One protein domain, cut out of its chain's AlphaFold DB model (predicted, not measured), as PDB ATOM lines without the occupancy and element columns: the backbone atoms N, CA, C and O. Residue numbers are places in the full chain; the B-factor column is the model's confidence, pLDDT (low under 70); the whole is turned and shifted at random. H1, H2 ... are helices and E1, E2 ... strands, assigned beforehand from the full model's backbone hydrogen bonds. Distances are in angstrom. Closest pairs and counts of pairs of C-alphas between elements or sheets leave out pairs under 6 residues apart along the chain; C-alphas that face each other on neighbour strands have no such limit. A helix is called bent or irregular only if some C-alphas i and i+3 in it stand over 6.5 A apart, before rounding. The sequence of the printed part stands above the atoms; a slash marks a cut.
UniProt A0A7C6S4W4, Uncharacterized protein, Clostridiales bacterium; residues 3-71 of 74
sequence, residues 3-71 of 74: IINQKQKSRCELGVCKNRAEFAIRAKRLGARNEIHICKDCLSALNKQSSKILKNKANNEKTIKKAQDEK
ATOM      1  N   ILE A   3      -9.095  -6.767  -5.936       93.88
ATOM      2  CA  ILE A   3      -7.873  -7.461  -5.534       93.88
ATOM      3  C   ILE A   3      -8.285  -8.888  -5.198       93.88
ATOM      4  O   ILE A   3      -9.151  -9.097  -4.351       93.88
ATOM      5  N   ILE A   4      -7.678  -9.858  -5.870       93.50
ATOM      6  CA  ILE A   4      -7.942 -11.283  -5.667       93.50
ATOM      7  C   ILE A   4      -6.662 -11.993  -5.243       93.50
ATOM      8  O   ILE A   4      -5.565 -11.557  -5.589       93.50
ATOM      9  N   ASN A   5      -6.793 -13.104  -4.521       93.38
ATOM     10  CA  ASN A   5      -5.651 -13.960  -4.210       93.38
ATOM     11  C   ASN A   5      -5.172 -14.662  -5.481       93.38
ATOM     12  O   ASN A   5      -5.965 -15.296  -6.183       93.38
ATOM     13  N   GLN A   6      -3.874 -14.574  -5.748       88.25
ATOM     14  CA  GLN A   6      -3.248 -15.234  -6.878       88.25
ATOM     15  C   GLN A   6      -2.773 -16.631  -6.460       88.25
ATOM     16  O   GLN A   6      -2.003 -16.791  -5.518       88.25
ATOM     17  N   LYS A   7      -3.245 -17.661  -7.171       81.19
ATOM     18  CA  LYS A   7      -2.858 -19.062  -6.922       81.19
ATOM     19  C   LYS A   7      -1.550 -19.434  -7.626       81.19
ATOM     20  O   LYS A   7      -0.867 -20.365  -7.206       81.19
ATOM     21  N   GLN A   8      -1.214 -18.739  -8.713       79.75
ATOM     22  CA  GLN A   8      -0.028 -19.027  -9.518       79.75
ATOM     23  C   GLN A   8       1.224 -18.328  -8.978       79.75
ATOM     24  O   GLN A   8       1.184 -17.188  -8.531       79.75
ATOM     25  N   LYS A   9       2.377 -19.001  -9.069       77.56
ATOM     26  CA  LYS A   9       3.661 -18.484  -8.571       77.56
ATOM     27  C   LYS A   9       4.333 -17.542  -9.581       77.56
ATOM     28  O   LYS A   9       5.434 -17.831 -10.053       77.56
ATOM     29  N   SER A  10       3.716 -16.408  -9.905       91.25
ATOM     30  CA  SER A  10       4.369 -15.344 -10.686       91.25
ATOM     31  C   SER A  10       5.262 -14.456  -9.802       91.25
ATOM     32  O   SER A  10       5.230 -14.518  -8.566       91.25
ATOM     33  N   ARG A  11       6.157 -13.681 -10.426       95.00
ATOM     34  CA  ARG A  11       6.909 -12.626  -9.728       95.00
ATOM     35  C   ARG A  11       6.021 -11.397  -9.557       95.00
ATOM     36  O   ARG A  11       5.094 -11.196 -10.331       95.00
ATOM     37  N   CYS A  12       6.322 -10.578  -8.554       95.44
ATOM     38  CA  CYS A  12       5.719  -9.258  -8.448       95.44
ATOM     39  C   CYS A  12       6.095  -8.398  -9.667       95.44
ATOM     40  O   CYS A  12       7.267  -8.295 -10.022       95.44
ATOM     41  N   GLU A  13       5.096  -7.763 -10.277       95.38
ATOM     42  CA  GLU A  13       5.224  -6.986 -11.517       95.38
ATOM     43  C   GLU A  13       5.483  -5.494 -11.281       95.38
ATOM     44  O   GLU A  13       5.698  -4.747 -12.227       95.38
ATOM     45  N   LEU A  14       5.535  -5.043 -10.022       93.00
ATOM     46  CA  LEU A  14       5.860  -3.646  -9.706       93.00
ATOM     47  C   LEU A  14       7.321  -3.267  -9.973       93.00
ATOM     48  O   LEU A  14       7.662  -2.095  -9.864       93.00
ATOM     49  N   GLY A  15       8.201  -4.232 -10.250       89.25
ATOM     50  CA  GLY A  15       9.604  -3.978 -10.597       89.25
ATOM     51  C   GLY A  15      10.499  -3.485  -9.450       89.25
ATOM     52  O   GLY A  15      11.713  -3.454  -9.605       89.25
ATOM     53  N   VAL A  16       9.935  -3.153  -8.283       90.56
ATOM     54  CA  VAL A  16      10.680  -2.640  -7.112       90.56
ATOM     55  C   VAL A  16      11.149  -3.728  -6.142       90.56
ATOM     56  O   VAL A  16      11.904  -3.450  -5.215       90.56
ATOM     57  N   CYS A  17      10.694  -4.971  -6.314       94.19
ATOM     58  CA  CYS A  17      11.076  -6.089  -5.455       94.19
ATOM     59  C   CYS A  17      11.245  -7.383  -6.259       94.19
ATOM     60  O   CYS A  17      10.819  -7.486  -7.408       94.19
ATOM     61  N   LYS A  18      11.852  -8.396  -5.630       94.00
ATOM     62  CA  LYS A  18      12.033  -9.741  -6.207       94.00
ATOM     63  C   LYS A  18      11.050 -10.774  -5.630       94.00
ATOM     64  O   LYS A  18      11.192 -11.968  -5.896       94.00
ATOM     65  N   ASN A  19      10.069 -10.324  -4.845       95.25
ATOM     66  CA  ASN A  19       9.131 -11.193  -4.135       95.25
ATOM     67  C   ASN A  19       8.154 -11.875  -5.106       95.25
ATOM     68  O   ASN A  19       7.927 -11.422  -6.234       95.25
ATOM     69  N   ARG A  20       7.557 -12.981  -4.656       94.69
ATOM     70  CA  ARG A  20       6.475 -13.657  -5.382       94.69
ATOM     71  C   ARG A  20       5.172 -12.889  -5.211       94.69
ATOM     72  O   ARG A  20       4.932 -12.307  -4.157       94.69
ATOM     73  N   ALA A  21       4.359 -12.876  -6.259       95.88
ATOM     74  CA  ALA A  21       3.028 -12.309  -6.170       95.88
ATOM     75  C   ALA A  21       2.112 -13.226  -5.353       95.88
ATOM     76  O   ALA A  21       2.141 -14.445  -5.506       95.88
ATOM     77  N   GLU A  22       1.305 -12.611  -4.496       95.88
ATOM     78  CA  GLU A  22       0.268 -13.270  -3.691       95.88
ATOM     79  C   GLU A  22      -1.125 -12.782  -4.095       95.88
ATOM     80  O   GLU A  22      -2.125 -13.452  -3.842       95.88
ATOM     81  N   PHE A  23      -1.191 -11.626  -4.759       95.69
ATOM     82  CA  PHE A  23      -2.424 -10.989  -5.184       95.69
ATOM     83  C   PHE A  23      -2.363 -10.619  -6.663       95.69
ATOM     84  O   PHE A  23      -1.288 -10.394  -7.223       95.69
ATOM     85  N   ALA A  24      -3.535 -10.509  -7.274       94.56
ATOM     86  CA  ALA A  24      -3.726  -9.942  -8.595       94.56
ATOM     87  C   ALA A  24      -4.732  -8.790  -8.519       94.56
ATOM     88  O   ALA A  24      -5.763  -8.886  -7.848       94.56
ATOM     89  N   ILE A  25      -4.433  -7.694  -9.207       93.38
ATOM     90  CA  ILE A  25      -5.347  -6.565  -9.366       93.38
ATOM     91  C   ILE A  25      -6.058  -6.738 -10.704       93.38
ATOM     92  O   ILE A  25      -5.431  -6.635 -11.755       93.38
ATOM     93  N   ARG A  26      -7.371  -6.988 -10.667       91.62
ATOM     94  CA  ARG A  26      -8.190  -7.243 -11.857       91.62
ATOM     95  C   ARG A  26      -9.093  -6.057 -12.185       91.62
ATOM     96  O   ARG A  26      -9.888  -5.575 -11.365       91.62
ATOM     97  N   ALA A  27      -9.036  -5.615 -13.436       88.75
ATOM     98  CA  ALA A  27     -10.045  -4.741 -14.017       88.75
ATOM     99  C   ALA A  27     -11.152  -5.597 -14.655       88.75
ATOM    100  O   ALA A  27     -10.934  -6.211 -15.695       88.75
ATOM    101  N   LYS A  28     -12.353  -5.618 -14.055       81.88
ATOM    102  CA  LYS A  28     -13.480  -6.484 -14.472       81.88
ATOM    103  C   LYS A  28     -13.777  -6.471 -15.981       81.88
ATOM    104  O   LYS A  28     -14.133  -7.504 -16.529       81.88
ATOM    105  N   ARG A  29     -13.608  -5.328 -16.655       86.00
ATOM    106  CA  ARG A  29     -13.869  -5.183 -18.100       86.00
ATOM    107  C   ARG A  29     -12.767  -5.741 -19.008       86.00
ATOM    108  O   ARG A  29     -13.029  -5.966 -20.179       86.00
ATOM    109  N   LEU A  30     -11.551  -5.931 -18.495       81.06
ATOM    110  CA  LEU A  30     -10.369  -6.278 -19.292       81.06
ATOM    111  C   LEU A  30      -9.993  -7.769 -19.206       81.06
ATOM    112  O   LEU A  30      -9.076  -8.213 -19.895       81.06
ATOM    113  N   GLY A  31     -10.699  -8.552 -18.384       77.69
ATOM    114  CA  GLY A  31     -10.450  -9.985 -18.209       77.69
ATOM    115  C   GLY A  31      -9.140 -10.311 -17.478       77.69
ATOM    116  O   GLY A  31      -8.424  -9.428 -17.013       77.69
ATOM    117  N   ALA A  32      -8.833 -11.608 -17.368       77.56
ATOM    118  CA  ALA A  32      -7.713 -12.113 -16.564       77.56
ATOM    119  C   ALA A  32      -6.318 -11.842 -17.163       77.56
ATOM    120  O   ALA A  32      -5.329 -11.837 -16.443       77.56
ATOM    121  N   ARG A  33      -6.219 -11.586 -18.476       80.31
ATOM    122  CA  ARG A  33      -4.934 -11.275 -19.137       80.31
ATOM    123  C   ARG A  33      -4.380  -9.896 -18.773       80.31
ATOM    124  O   ARG A  33      -3.213  -9.638 -19.028       80.31
ATOM    125  N   ASN A  34      -5.214  -9.031 -18.201       85.62
ATOM    126  CA  ASN A  34      -4.866  -7.663 -17.816       85.62
ATOM    127  C   ASN A  34      -4.779  -7.517 -16.290       85.62
ATOM    128  O   ASN A  34      -5.171  -6.496 -15.721       85.62
ATOM    129  N   GLU A  35      -4.337  -8.578 -15.624       91.50
ATOM    130  CA  GLU A  35      -4.072  -8.581 -14.192       91.50
ATOM    131  C   GLU A  35      -2.676  -8.046 -13.901       91.50
ATOM    132  O   GLU A  35      -1.733  -8.349 -14.623       91.50
ATOM    133  N   ILE A  36      -2.557  -7.282 -12.814       93.44
ATOM    134  CA  ILE A  36      -1.257  -6.894 -12.261       93.44
ATOM    135  C   ILE A  36      -0.970  -7.783 -11.059       93.44
ATOM    136  O   ILE A  36      -1.705  -7.739 -10.068       93.44
ATOM    137  N   HIS A  37       0.107  -8.556 -11.121       95.00
ATOM    138  CA  HIS A  37       0.523  -9.451 -10.046       95.00
ATOM    139  C   HIS A  37       1.401  -8.737  -9.017       95.00
ATOM    140  O   HIS A  37       2.458  -8.183  -9.326       95.00
ATOM    141  N   ILE A  38       0.996  -8.777  -7.750       95.94
ATOM    142  CA  ILE A  38       1.622  -8.003  -6.677       95.94
ATOM    143  C   ILE A  38       1.871  -8.854  -5.427       95.94
ATOM    144  O   ILE A  38       1.061  -9.702  -5.050       95.94
ATOM    145  N   CYS A  39       3.022  -8.654  -4.781       96.25
ATOM    146  CA  CYS A  39       3.326  -9.267  -3.485       96.25
ATOM    147  C   CYS A  39       2.657  -8.498  -2.336       96.25
ATOM    148  O   CYS A  39       2.313  -7.319  -2.477       96.25
ATOM    149  N   LYS A  40       2.520  -9.131  -1.167       95.25
ATOM    150  CA  LYS A  40       1.921  -8.493   0.012       95.25
ATOM    151  C   LYS A  40       2.619  -7.198   0.430       95.25
ATOM    152  O   LYS A  40       1.946  -6.213   0.741       95.25
ATOM    153  N   ASP A  41       3.947  -7.169   0.395       96.06
ATOM    154  CA  ASP A  41       4.726  -6.012   0.851       96.06
ATOM    155  C   ASP A  41       4.509  -4.787  -0.040       96.06
ATOM    156  O   ASP A  41       4.242  -3.689   0.455       96.06
ATOM    157  N   CYS A  42       4.547  -4.978  -1.362       96.31
ATOM    158  CA  CYS A  42       4.294  -3.896  -2.307       96.31
ATOM    159  C   CYS A  42       2.845  -3.409  -2.221       96.31
ATOM    160  O   CYS A  42       2.606  -2.201  -2.253       96.31
ATOM    161  N   LEU A  43       1.879  -4.317  -2.047       95.31
ATOM    162  CA  LEU A  43       0.480  -3.932  -1.869       95.31
ATOM    163  C   LEU A  43       0.280  -3.105  -0.588       95.31
ATOM    164  O   LEU A  43      -0.410  -2.083  -0.605       95.31
ATOM    165  N   SER A  44       0.930  -3.495   0.512       95.62
ATOM    166  CA  SER A  44       0.913  -2.742   1.771       95.62
ATOM    167  C   SER A  44       1.525  -1.347   1.612       95.62
ATOM    168  O   SER A  44       0.955  -0.356   2.077       95.62
ATOM    169  N   ALA A  45       2.659  -1.247   0.913       95.69
ATOM    170  CA  ALA A  45       3.313   0.025   0.628       95.69
ATOM    171  C   ALA A  45       2.415   0.956  -0.204       95.69
ATOM    172  O   ALA A  45       2.246   2.121   0.163       95.69
ATOM    173  N   LEU A  46       1.777   0.438  -1.260       94.00
ATOM    174  CA  LEU A  46       0.812   1.196  -2.061       94.00
ATOM    175  C   LEU A  46      -0.353   1.698  -1.207       94.00
ATOM    176  O   LEU A  46      -0.676   2.882  -1.256       94.00
ATOM    177  N   ASN A  47      -0.943   0.843  -0.370       94.06
ATOM    178  CA  ASN A  47      -2.065   1.242   0.479       94.06
ATOM    179  C   ASN A  47      -1.684   2.364   1.467       94.06
ATOM    180  O   ASN A  47      -2.445   3.315   1.678       94.06
ATOM    181  N   LYS A  48      -0.472   2.302   2.036       94.81
ATOM    182  CA  LYS A  48       0.068   3.372   2.891       94.81
ATOM    183  C   LYS A  48       0.210   4.693   2.130       94.81
ATOM    184  O   LYS A  48      -0.150   5.734   2.676       94.81
ATOM    185  N   GLN A  49       0.708   4.666   0.892       93.94
ATOM    186  CA  GLN A  49       0.837   5.875   0.066       93.94
ATOM    187  C   GLN A  49      -0.535   6.441  -0.323       93.94
ATOM    188  O   GLN A  49      -0.784   7.631  -0.126       93.94
ATOM    189  N   SER A  50      -1.467   5.590  -0.755       91.56
ATOM    190  CA  SER A  50      -2.848   5.985  -1.060       91.56
ATOM    191  C   SER A  50      -3.533   6.646   0.136       91.56
ATOM    192  O   SER A  50      -4.148   7.701  -0.001       91.56
ATOM    193  N   SER A  51      -3.362   6.088   1.337       91.75
ATOM    194  CA  SER A  51      -3.924   6.656   2.567       91.75
ATOM    195  C   SER A  51      -3.397   8.064   2.862       91.75
ATOM    196  O   SER A  51      -4.159   8.925   3.295       91.75
ATOM    197  N   LYS A  52      -2.105   8.328   2.618       91.81
ATOM    198  CA  LYS A  52      -1.519   9.670   2.778       91.81
ATOM    199  C   LYS A  52      -2.129  10.666   1.791       91.81
ATOM    200  O   LYS A  52      -2.514  11.760   2.191       91.81
ATOM    201  N   ILE A  53      -2.277  10.265   0.528       91.94
ATOM    202  CA  ILE A  53      -2.873  11.106  -0.520       91.94
ATOM    203  C   ILE A  53      -4.322  11.466  -0.165       91.94
ATOM    204  O   ILE A  53      -4.709  12.632  -0.251       91.94
ATOM    205  N   LEU A  54      -5.117  10.487   0.273       89.81
ATOM    206  CA  LEU A  54      -6.518  10.705   0.640       89.81
ATOM    207  C   LEU A  54      -6.665  11.608   1.872       89.81
ATOM    208  O   LEU A  54      -7.509  12.502   1.874       89.81
ATOM    209  N   LYS A  55      -5.810  11.438   2.891       86.81
ATOM    210  CA  LYS A  55      -5.786  12.324   4.068       86.81
ATOM    211  C   LYS A  55      -5.443  13.766   3.693       86.81
ATOM    212  O   LYS A  55      -6.114  14.685   4.151       86.81
ATOM    213  N   ASN A  56      -4.452  13.964   2.827       82.94
ATOM    214  CA  ASN A  56      -4.063  15.300   2.377       82.94
ATOM    215  C   ASN A  56      -5.196  15.989   1.604       82.94
ATOM    216  O   ASN A  56      -5.461  17.164   1.840       82.94
ATOM    217  N   LYS A  57      -5.922  15.255   0.748       81.56
ATOM    218  CA  LYS A  57      -7.112  15.792   0.068       81.56
ATOM    219  C   LYS A  57      -8.195  16.229   1.054       81.56
ATOM    220  O   LYS A  57      -8.686  17.346   0.941       81.56
ATOM    221  N   ALA A  58      -8.520  15.389   2.037       78.69
ATOM    222  CA  ALA A  58      -9.534  15.710   3.040       78.69
ATOM    223  C   ALA A  58      -9.156  16.942   3.883       78.69
ATOM    224  O   ALA A  58     -10.012  17.765   4.198       78.69
ATOM    225  N   ASN A  59      -7.876  17.088   4.232       74.12
ATOM    226  CA  ASN A  59      -7.390  18.259   4.959       74.12
ATOM    227  C   ASN A  59      -7.478  19.526   4.103       74.12
ATOM    228  O   ASN A  59      -7.990  20.535   4.577       74.12
ATOM    229  N   ASN A  60      -7.062  19.458   2.836       72.50
ATOM    230  CA  ASN A  60      -7.144  20.594   1.918       72.50
ATOM    231  C   ASN A  60      -8.594  21.047   1.700       72.50
ATOM    232  O   ASN A  60      -8.870  22.242   1.718       72.50
ATOM    233  N   GLU A  61      -9.536  20.112   1.564       73.31
ATOM    234  CA  GLU A  61     -10.958  20.438   1.407       73.31
ATOM    235  C   GLU A  61     -11.545  21.121   2.656       73.31
ATOM    236  O   GLU A  61     -12.331  22.059   2.539       73.31
ATOM    237  N   LYS A  62     -11.125  20.710   3.862       71.00
ATOM    238  CA  LYS A  62     -11.519  21.371   5.119       71.00
ATOM    239  C   LYS A  62     -10.960  22.787   5.236       71.00
ATOM    240  O   LYS A  62     -11.668  23.673   5.708       71.00
ATOM    241  N   THR A  63      -9.717  23.006   4.808       69.00
ATOM    242  CA  THR A  63      -9.101  24.340   4.800       69.00
ATOM    243  C   THR A  63      -9.814  25.272   3.819       69.00
ATOM    244  O   THR A  63     -10.071  26.422   4.159       69.00
ATOM    245  N   ILE A  64     -10.201  24.771   2.640       70.19
ATOM    246  CA  ILE A  64     -10.965  25.547   1.648       70.19
ATOM    247  C   ILE A  64     -12.346  25.932   2.195       70.19
ATOM    248  O   ILE A  64     -12.735  27.086   2.062       70.19
ATOM    249  N   LYS A  65     -13.061  25.002   2.846       69.12
ATOM    250  CA  LYS A  65     -14.381  25.279   3.444       69.12
ATOM    251  C   LYS A  65     -14.300  26.339   4.548       69.12
ATOM    252  O   LYS A  65     -15.010  27.332   4.473       69.12
ATOM    253  N   LYS A  66     -13.342  26.219   5.478       66.50
ATOM    254  CA  LYS A  66     -13.120  27.242   6.521       66.50
ATOM    255  C   LYS A  66     -12.817  28.633   5.949       66.50
ATOM    256  O   LYS A  66     -13.366  29.613   6.429       66.50
ATOM    257  N   ALA A  67     -12.001  28.710   4.895       61.16
ATOM    258  CA  ALA A  67     -11.669  29.979   4.244       61.16
ATOM    259  C   ALA A  67     -12.845  30.605   3.459       61.16
ATOM    260  O   ALA A  67     -12.805  31.794   3.139       61.16
ATOM    261  N   GLN A  68     -13.866  29.818   3.102       60.75
ATOM    262  CA  GLN A  68     -15.100  30.304   2.470       60.75
ATOM    263  C   GLN A  68     -16.120  30.762   3.518       60.75
ATOM    264  O   GLN A  68     -16.738  31.814   3.347       60.75
ATOM    265  N   ASP A  69     -16.232  30.039   4.632       60.72
ATOM    266  CA  ASP A  69     -17.115  30.406   5.743       60.72
ATOM    267  C   ASP A  69     -16.686  31.742   6.388       60.72
ATOM    268  O   ASP A  69     -17.531  32.594   6.657       60.72
ATOM    269  N   GLU A  70     -15.376  31.998   6.509       59.69
ATOM    270  CA  GLU A  70     -14.821  33.273   7.008       59.69
ATOM    271  C   GLU A  70     -15.019  34.472   6.057       59.69
ATOM    272  O   GLU A  70     -14.871  35.616   6.477       59.69
ATOM    273  N   LYS A  71     -15.373  34.249   4.781       57.56
ATOM    274  CA  LYS A  71     -15.628  35.326   3.800       57.56
ATOM    275  C   LYS A  71     -17.095  35.732   3.671       57.56
ATOM    276  O   LYS A  71     -17.375  36.705   2.982       57.56
TER     277      LYS A  71
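What this domain is: This is residues 3 to 71 of the 74 residues of an uncharacterized protein of Clostridiales bacterium (UniProt A0A7C6S4W4). A single long helix, H1, sticks out like a handle from a small head in which three short strands, E1, E2 and E3, form a little antiparallel sheet among loops. The part that stands free is residues 44 to 71, of which 44 to 69 belong to H1, and this arm makes most of the length; the body without it is close to a compact globule. The printed part has 69 residues with three named strands followed by one named helix, in the order E1, E2, E3, H1, and the sheet's order is E1, E2, E3. The class is mixed, helices and strands. The whole is extended, with a radius of gyration of the C-alphas of 17.9 A and spans of 58 by 28 by 17 A.

Where its parts are: E1 is residues 3 to 5, 7.0 A from first to last C-alpha, and its C-alpha 3 is at (-7.873, -7.461, -5.534). E2 is residues 23 to 26 and measures 9.6 A. E3 is residues 36 to 38 and measures 6.4 A. H1 is residues 40 to 69 and measures 43.7 A, from C-alpha 40 at (1.921, -8.493, 0.012) to C-alpha 69 at (-17.115, 30.406, 5.743).

How they stand to each other: The strands form a meander, each strand the antiparallel neighbour of the one before. E1 and E2 are a hairpin with 138 degrees between their directions; C-alphas 5 and 23 face each other at 4.5 A, and N 24 and O 4 are 2.8 A apart, within hydrogen-bond range. E2 and E3 are a hairpin with 158 degrees between their directions; C-alphas 24 and 37 face each other at 4.5 A, and N 38 and O 23 are 2.8 A apart, within hydrogen-bond range. E1 and E3 are the edge strands and E2 is the inner strand. H1 is on the sheet but only grazes it, with its residues 40 to 44. The closest C-alphas of E2 and H1 are those of Phe 23 and Lys 40, 7.2 A apart. In H1 every O i to N i+4 pair is within hydrogen-bond range, and the helix is not bent.

The domain as a whole: The two C-alphas farthest apart are those of Lys 9 and Lys 71, 58.5 A. The body without the free stretch has 41 residues and spans 28 by 18 by 14 A. The printed part has no cut. The link from E1 to E2, residues 6 to 22, is long, the link from E2 to E3 is short, and the link from E3 to H1 is tight. The mean pLDDT of the printed part is 86.0, and residue 63 and residues 65 to 71 are under 70.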